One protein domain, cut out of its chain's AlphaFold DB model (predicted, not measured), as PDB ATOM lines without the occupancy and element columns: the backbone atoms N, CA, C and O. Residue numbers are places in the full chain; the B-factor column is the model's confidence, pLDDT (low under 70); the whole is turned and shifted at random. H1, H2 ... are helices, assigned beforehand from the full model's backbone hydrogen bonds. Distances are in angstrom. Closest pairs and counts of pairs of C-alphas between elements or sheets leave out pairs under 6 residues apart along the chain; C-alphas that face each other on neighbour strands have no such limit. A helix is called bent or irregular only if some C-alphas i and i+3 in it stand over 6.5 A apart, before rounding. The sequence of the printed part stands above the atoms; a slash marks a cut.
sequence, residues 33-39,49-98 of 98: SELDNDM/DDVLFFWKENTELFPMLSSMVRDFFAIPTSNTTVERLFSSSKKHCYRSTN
ATOM      1  N   SER A  33     -57.411 -25.624  18.712       71.31
ATOM      2  CA  SER A  33     -56.485 -26.195  19.705       71.31
ATOM      3  C   SER A  33     -55.540 -25.159  20.316       71.31
ATOM      4  O   SER A  33     -55.167 -25.259  21.479       71.31
ATOM      5  N   GLU A  34     -55.170 -24.145  19.535       75.31
ATOM      6  CA  GLU A  34     -54.309 -23.049  19.974       75.31
ATOM      7  C   GLU A  34     -55.044 -22.108  20.937       75.31
ATOM      8  O   GLU A  34     -54.489 -21.706  21.956       75.31
ATOM      9  N   LEU A  35     -56.316 -21.819  20.649       79.31
ATOM     10  CA  LEU A  35     -57.166 -20.982  21.492       79.31
ATOM     11  C   LEU A  35     -57.471 -21.646  22.842       79.31
ATOM     12  O   LEU A  35     -57.449 -20.980  23.871       79.31
ATOM     13  N   ASP A  36     -57.719 -22.958  22.854       79.25
ATOM     14  CA  ASP A  36     -57.947 -23.707  24.096       79.25
ATOM     15  C   ASP A  36     -56.705 -23.695  25.007       79.25
ATOM     16  O   ASP A  36     -56.826 -23.590  26.231       79.25
ATOM     17  N   ASN A  37     -55.508 -23.748  24.412       74.38
ATOM     18  CA  ASN A  37     -54.242 -23.634  25.134       74.38
ATOM     19  C   ASN A  37     -54.031 -22.229  25.716       74.38
ATOM     20  O   ASN A  37     -53.576 -22.124  26.851       74.38
ATOM     21  N   ASP A  38     -54.378 -21.173  24.975       75.44
ATOM     22  CA  ASP A  38     -54.311 -19.786  25.460       75.44
ATOM     23  C   ASP A  38     -55.271 -19.554  26.635       75.44
ATOM     24  O   ASP A  38     -54.859 -19.087  27.694       75.44
ATOM     25  N   MET A  39     -56.531 -19.987  26.509       80.31
ATOM     26  CA  MET A  39     -57.532 -19.856  27.580       80.31
ATOM     27  C   MET A  39     -57.172 -20.633  28.853       80.31
ATOM     28  O   MET A  39     -57.650 -20.295  29.934       80.31
ATOM     29  N   ASP A  49     -44.444  -5.542  31.934       80.94
ATOM     30  CA  ASP A  49     -44.339  -6.561  30.888       80.94
ATOM     31  C   ASP A  49     -44.771  -6.008  29.520       80.94
ATOM     32  O   ASP A  49     -45.904  -5.566  29.310       80.94
ATOM     33  N   ASP A  50     -43.860  -6.077  28.547       84.44
ATOM     34  CA  ASP A  50     -44.161  -5.744  27.158       84.44
ATOM     35  C   ASP A  50     -44.977  -6.878  26.517       84.44
ATOM     36  O   ASP A  50     -44.457  -7.934  26.143       84.44
ATOM     37  N   VAL A  51     -46.280  -6.631  26.359       84.88
ATOM     38  CA  VAL A  51     -47.225  -7.566  25.735       84.88
ATOM     39  C   VAL A  51     -46.800  -7.971  24.320       84.88
ATOM     40  O   VAL A  51     -46.937  -9.136  23.946       84.88
ATOM     41  N   LEU A  52     -46.232  -7.058  23.523       85.12
ATOM     42  CA  LEU A  52     -45.783  -7.377  22.164       85.12
ATOM     43  C   LEU A  52     -44.552  -8.283  22.189       85.12
ATOM     44  O   LEU A  52     -44.408  -9.150  21.321       85.12
ATOM     45  N   PHE A  53     -43.681  -8.092  23.179       86.19
ATOM     46  CA  PHE A  53     -42.525  -8.951  23.400       86.19
ATOM     47  C   PHE A  53     -42.949 -10.353  23.849       86.19
ATOM     48  O   PHE A  53     -42.467 -11.335  23.285       86.19
ATOM     49  N   PHE A  54     -43.918 -10.463  24.762       85.94
ATOM     50  CA  PHE A  54     -44.480 -11.750  25.183       85.94
ATOM     51  C   PHE A  54     -44.986 -12.572  23.986       85.94
ATOM     52  O   PHE A  54     -44.584 -13.722  23.804       85.94
ATOM     53  N   TRP A  55     -45.810 -11.980  23.116       86.25
ATOM     54  CA  TRP A  55     -46.342 -12.690  21.946       86.25
ATOM     55  C   TRP A  55     -45.269 -13.032  20.909       86.25
ATOM     56  O   TRP A  55     -45.394 -14.019  20.183       86.25
ATOM     57  N   LYS A  56     -44.185 -12.254  20.848       86.19
ATOM     58  CA  LYS A  56     -43.040 -12.557  19.987       86.19
ATOM     59  C   LYS A  56     -42.279 -13.798  20.467       86.19
ATOM     60  O   LYS A  56     -41.964 -14.651  19.644       86.19
ATOM     61  N   GLU A  57     -42.022 -13.920  21.765       88.19
ATOM     62  CA  GLU A  57     -41.323 -15.086  22.328       88.19
ATOM     63  C   GLU A  57     -42.185 -16.355  22.250       88.19
ATOM     64  O   GLU A  57     -41.685 -17.442  21.980       88.19
ATOM     65  N   ASN A  58     -43.506 -16.219  22.388       85.06
ATOM     66  CA  ASN A  58     -44.438 -17.346  22.343       85.06
ATOM     67  C   ASN A  58     -44.949 -17.677  20.925       85.06
ATOM     68  O   ASN A  58     -45.932 -18.400  20.774       85.06
ATOM     69  N   THR A  59     -44.285 -17.188  19.868       84.88
ATOM     70  CA  THR A  59     -44.675 -17.474  18.471       84.88
ATOM     71  C   THR A  59     -44.544 -18.960  18.116       84.88
ATOM     72  O   THR A  59     -45.306 -19.462  17.294       84.88
ATOM     73  N   GLU A  60     -43.617 -19.688  18.743       82.81
ATOM     74  CA  GLU A  60     -43.480 -21.137  18.527       82.81
ATOM     75  C   GLU A  60     -44.643 -21.936  19.137       82.81
ATOM     76  O   GLU A  60     -45.064 -22.939  18.562       82.81
ATOM     77  N   LEU A  61     -45.182 -21.475  20.273       81.94
ATOM     78  CA  LEU A  61     -46.322 -22.095  20.956       81.94
ATOM     79  C   LEU A  61     -47.656 -21.701  20.316       81.94
ATOM     80  O   LEU A  61     -48.557 -22.531  20.195       81.94
ATOM     81  N   PHE A  62     -47.756 -20.445  19.882       83.12
ATOM     82  CA  PHE A  62     -48.970 -19.843  19.350       83.12
ATOM     83  C   PHE A  62     -48.705 -19.170  17.992       83.12
ATOM     84  O   PHE A  62     -48.684 -17.940  17.899       83.12
ATOM     85  N   PRO A  63     -48.453 -19.931  16.915       81.50
ATOM     86  CA  PRO A  63     -48.022 -19.372  15.635       81.50
ATOM     87  C   PRO A  63     -49.086 -18.518  14.933       81.50
ATOM     88  O   PRO A  63     -48.724 -17.564  14.240       81.50
ATOM     89  N   MET A  64     -50.382 -18.821  15.082       83.44
ATOM     90  CA  MET A  64     -51.439 -18.010  14.460       83.44
ATOM     91  C   MET A  64     -51.889 -16.876  15.380       83.44
ATOM     92  O   MET A  64     -52.054 -15.743  14.920       83.44
ATOM     93  N   LEU A  65     -52.053 -17.158  16.671       83.88
ATOM     94  CA  LEU A  65     -52.535 -16.201  17.655       83.88
ATOM     95  C   LEU A  65     -51.487 -15.118  17.919       83.88
ATOM     96  O   LEU A  65     -51.837 -13.944  17.884       83.88
ATOM     97  N   SER A  66     -50.198 -15.458  18.042       85.38
ATOM     98  CA  SER A  66     -49.135 -14.446  18.180       85.38
ATOM     99  C   SER A  66     -49.086 -13.476  17.001       85.38
ATOM    100  O   SER A  66     -48.916 -12.272  17.202       85.38
ATOM    101  N   SER A  67     -49.267 -13.968  15.771       84.38
ATOM    102  CA  SER A  67     -49.311 -13.119  14.579       84.38
ATOM    103  C   SER A  67     -50.517 -12.185  14.631       84.38
ATOM    104  O   SER A  67     -50.358 -10.973  14.501       84.38
ATOM    105  N   MET A  68     -51.709 -12.734  14.882       86.88
ATOM    106  CA  MET A  68     -52.952 -11.962  14.931       86.88
ATOM    107  C   MET A  68     -52.931 -10.904  16.038       86.88
ATOM    108  O   MET A  68     -53.318  -9.754  15.827       86.88
ATOM    109  N   VAL A  69     -52.462 -11.286  17.221       87.75
ATOM    110  CA  VAL A  69     -52.425 -10.421  18.395       87.75
ATOM    111  C   VAL A  69     -51.424  -9.282  18.197       87.75
ATOM    112  O   VAL A  69     -51.742  -8.130  18.498       87.75
ATOM    113  N   ARG A  70     -50.251  -9.553  17.610       86.12
ATOM    114  CA  ARG A  70     -49.272  -8.507  17.273       86.12
ATOM    115  C   ARG A  70     -49.805  -7.517  16.238       86.12
ATOM    116  O   ARG A  70     -49.562  -6.323  16.391       86.12
ATOM    117  N   ASP A  71     -50.548  -7.985  15.237       86.12
ATOM    118  CA  ASP A  71     -51.183  -7.104  14.248       86.12
ATOM    119  C   ASP A  71     -52.242  -6.201  14.893       86.12
ATOM    120  O   ASP A  71     -52.330  -5.015  14.573       86.12
ATOM    121  N   PHE A  72     -53.010  -6.733  15.847       85.75
ATOM    122  CA  PHE A  72     -54.026  -5.971  16.571       85.75
ATOM    123  C   PHE A  72     -53.410  -4.930  17.517       85.75
ATOM    124  O   PHE A  72     -53.815  -3.768  17.509       85.75
ATOM    125  N   PHE A  73     -52.391  -5.310  18.292       82.38
ATOM    126  CA  PHE A  73     -51.713  -4.400  19.224       82.38
ATOM    127  C   PHE A  73     -50.802  -3.376  18.541       82.38
ATOM    128  O   PHE A  73     -50.485  -2.347  19.138       82.38
ATOM    129  N   ALA A  74     -50.402  -3.602  17.288       83.06
ATOM    130  CA  ALA A  74     -49.701  -2.594  16.496       83.06
ATOM    131  C   ALA A  74     -50.597  -1.397  16.127       83.06
ATOM    132  O   ALA A  74     -50.084  -0.349  15.720       83.06
ATOM    133  N   ILE A  75     -51.923  -1.524  16.264       82.25
ATOM    134  CA  ILE A  75     -52.870  -0.439  16.017       82.25
ATOM    135  C   ILE A  75     -52.808   0.540  17.199       82.25
ATOM    136  O   ILE A  75     -53.175   0.181  18.321       82.25
ATOM    137  N   PRO A  76     -52.375   1.795  16.986       79.69
ATOM    138  CA  PRO A  76     -52.320   2.765  18.066       79.69
ATOM    139  C   PRO A  76     -53.735   3.095  18.557       79.69
ATOM    140  O   PRO A  76     -54.632   3.378  17.765       79.69
ATOM    141  N   THR A  77     -53.918   3.142  19.877       78.06
ATOM    142  CA  THR A  77     -55.208   3.480  20.509       78.06
ATOM    143  C   THR A  77     -55.659   4.914  20.211       78.06
ATOM    144  O   THR A  77     -56.837   5.235  20.325       78.06
ATOM    145  N   SER A  78     -54.729   5.802  19.840       76.38
ATOM    146  CA  SER A  78     -55.026   7.204  19.549       76.38
ATOM    147  C   SER A  78     -54.251   7.727  18.345       76.38
ATOM    148  O   SER A  78     -53.137   7.298  18.041       76.38
ATOM    149  N   ASN A  79     -54.822   8.742  17.699       72.62
ATOM    150  CA  ASN A  79     -54.191   9.461  16.596       72.62
ATOM    151  C   ASN A  79     -53.126  10.477  17.078       72.62
ATOM    152  O   ASN A  79     -52.533  11.204  16.282       72.62
ATOM    153  N   THR A  80     -52.842  10.538  18.385       70.06
ATOM    154  CA  THR A  80     -51.945  11.536  18.990       70.06
ATOM    155  C   THR A  80     -50.517  11.462  18.441       70.06
ATOM    156  O   THR A  80     -49.833  12.483  18.341       70.06
ATOM    157  N   THR A  81     -50.055  10.279  18.022       67.88
ATOM    158  CA  THR A  81     -48.734  10.106  17.396       67.88
ATOM    159  C   THR A  81     -48.618  10.891  16.091       67.88
ATOM    160  O   THR A  81     -47.635  11.609  15.886       67.88
ATOM    161  N   VAL A  82     -49.638  10.831  15.229       72.75
ATOM    162  CA  VAL A  82     -49.624  11.593  13.973       72.75
ATOM    163  C   VAL A  82     -49.876  13.081  14.225       72.75
ATOM    164  O   VAL A  82     -49.249  13.915  13.582       72.75
ATOM    165  N   GLU A  83     -50.683  13.450  15.223       74.00
ATOM    166  CA  GLU A  83     -50.896  14.856  15.606       74.00
ATOM    167  C   GLU A  83     -49.620  15.537  16.126       74.00
ATOM    168  O   GLU A  83     -49.345  16.698  15.786       74.00
ATOM    169  N   ARG A  84     -48.801  14.820  16.909       75.44
ATOM    170  CA  ARG A  84     -47.465  15.280  17.327       75.44
ATOM    171  C   ARG A  84     -46.531  15.443  16.130       75.44
ATOM    172  O   ARG A  84     -45.813  16.446  16.053       75.44
ATOM    173  N   LEU A  85     -46.568  14.509  15.180       77.75
ATOM    174  CA  LEU A  85     -45.777  14.582  13.949       77.75
ATOM    175  C   LEU A  85     -46.176  15.790  13.084       77.75
ATOM    176  O   LEU A  85     -45.308  16.554  12.650       77.75
ATOM    177  N   PHE A  86     -47.477  16.031  12.900       73.38
ATOM    178  CA  PHE A  86     -47.986  17.204  12.182       73.38
ATOM    179  C   PHE A  86     -47.650  18.506  12.906       73.38
ATOM    180  O   PHE A  86     -47.229  19.475  12.274       73.38
ATOM    181  N   SER A  87     -47.762  18.535  14.235       75.00
ATOM    182  CA  SER A  87     -47.407  19.716  15.026       75.00
ATOM    183  C   SER A  87     -45.919  20.053  14.946       75.00
ATOM    184  O   SER A  87     -45.571  21.228  14.839       75.00
ATOM    185  N   SER A  88     -45.050  19.044  14.922       76.31
ATOM    186  CA  SER A  88     -43.600  19.228  14.770       76.31
ATOM    187  C   SER A  88     -43.230  19.711  13.361       76.31
ATOM    188  O   SER A  88     -42.337  20.543  13.193       76.31
ATOM    189  N   SER A  89     -43.980  19.264  12.353       73.19
ATOM    190  CA  SER A  89     -43.789  19.619  10.939       73.19
ATOM    191  C   SER A  89     -44.328  21.006  10.554       73.19
ATOM    192  O   SER A  89     -44.054  21.483   9.450       73.19
ATOM    193  N   LYS A  90     -45.022  21.717  11.461       65.19
ATOM    194  CA  LYS A  90     -45.541  23.086  11.228       65.19
ATOM    195  C   LYS A  90     -44.466  24.060  10.726       65.19
ATOM    196  O   LYS A  90     -44.762  24.940   9.927       65.19
ATOM    197  N   LYS A  91     -43.204  23.874  11.135       61.25
ATOM    198  CA  LYS A  91     -42.070  24.718  10.713       61.25
ATOM    199  C   LYS A  91     -41.692  24.568   9.231       61.25
ATOM    200  O   LYS A  91     -41.033  25.454   8.700       61.25
ATOM    201  N   HIS A  92     -42.095  23.476   8.577       58.72
ATOM    202  CA  HIS A  92     -41.825  23.217   7.159       58.72
ATOM    203  C   HIS A  92     -43.022  23.580   6.264       58.72
ATOM    204  O   HIS A  92     -42.831  24.063   5.155       58.72
ATOM    205  N   CYS A  93     -44.256  23.421   6.755       58.47
ATOM    206  CA  CYS A  93     -45.462  23.698   5.964       58.47
ATOM    207  C   CYS A  93     -45.834  25.189   5.871       58.47
ATOM    208  O   CYS A  93     -46.481  25.583   4.908       58.47
ATOM    209  N   TYR A  94     -45.426  26.030   6.829       58.12
ATOM    210  CA  TYR A  94     -45.765  27.464   6.824       58.12
ATOM    211  C   TYR A  94     -44.730  28.366   6.123       58.12
ATOM    212  O   TYR A  94     -44.940  29.572   6.029       58.12
ATOM    213  N   ARG A  95     -43.615  27.820   5.611       53.16
ATOM    214  CA  ARG A  95     -42.533  28.601   4.977       53.16
ATOM    215  C   ARG A  95     -42.524  28.464   3.451       53.16
ATOM    216  O   ARG A  95     -41.504  28.141   2.858       53.16
ATOM    217  N   SER A  96     -43.666  28.721   2.818       56.09
ATOM    218  CA  SER A  96     -43.761  28.899   1.361       56.09
ATOM    219  C   SER A  96     -44.721  30.039   1.004       56.09
ATOM    220  O   SER A  96     -45.574  29.890   0.139       56.09
ATOM    221  N   THR A  97     -44.599  31.176   1.686       55.81
ATOM    222  CA  THR A  97     -45.160  32.463   1.244       55.81
ATOM    223  C   THR A  97     -44.233  33.586   1.711       55.81
ATOM    224  O   THR A  97     -44.430  34.154   2.787       55.81
ATOM    225  N   ASN A  98     -43.171  33.843   0.952       43.00
ATOM    226  CA  ASN A  98     -42.530  35.156   0.856       43.00
ATOM    227  C   ASN A  98     -41.770  35.230  -0.463       43.00
ATOM    228  O   ASN A  98     -40.934  34.324  -0.680       43.00
TER     229      ASN A  98
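What this domain is: This is residues 33 to 39 and 49 to 98 of the 98 residues of the protein "Hypothetical protein" of Rotaria socialis (UniProt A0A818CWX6). Residues 75 to 98, holding the longest helix, H4, stick out as an arm from a small head: the helical hairpin of H2 and H3, with short H1 near the end of H3 away from H4. The 57 printed residues, with four named helices in the order H1, H2, H3, H4 and no named strand, are all helix in class and extended, with a radius of gyration of the C-alphas of 19.4 A and spans of 65 by 18 by 15 A.

Where its parts are: H4, residues 80 to 93, is 19.0 A long and ends at C-alpha 93 (-45.462, 23.698, 5.964); it is only just irregular, C-alphas 88 and 91 being 7.0 A apart. H3 is residues 63 to 73, 15.8 A; H2 is residues 51 to 57, 10.1 A; H1, residues 33 to 39, 10.2 A, begins at C-alpha 33 (-56.485, -26.195, 19.705).

How they stand to each other: H4 is apart from H1, H2 and H3. H2 and H3 touch, opposite ways at a shallow tilt of 25 degrees; their closest C-alphas, Trp 55 and Ser 66, are 5.0 A apart. H1 is close to but not clearly touching H3, closest at the C-alphas of Glu 34 and Leu 65, 7.4 A. In H1 and H2 every O i to N i+4 pair is within hydrogen-bond range; in H3 6 of 7, in H4 8 of 10.

The domain as a whole: The C-alphas of Ser 33 and Asn 98, the two farthest apart, are 65.7 A apart. Residues 40 to 48 are not printed; C-alphas 39 and 49 are 19.0 A apart across the cut. Residues 81 and 90 to 98 have pLDDT under 70.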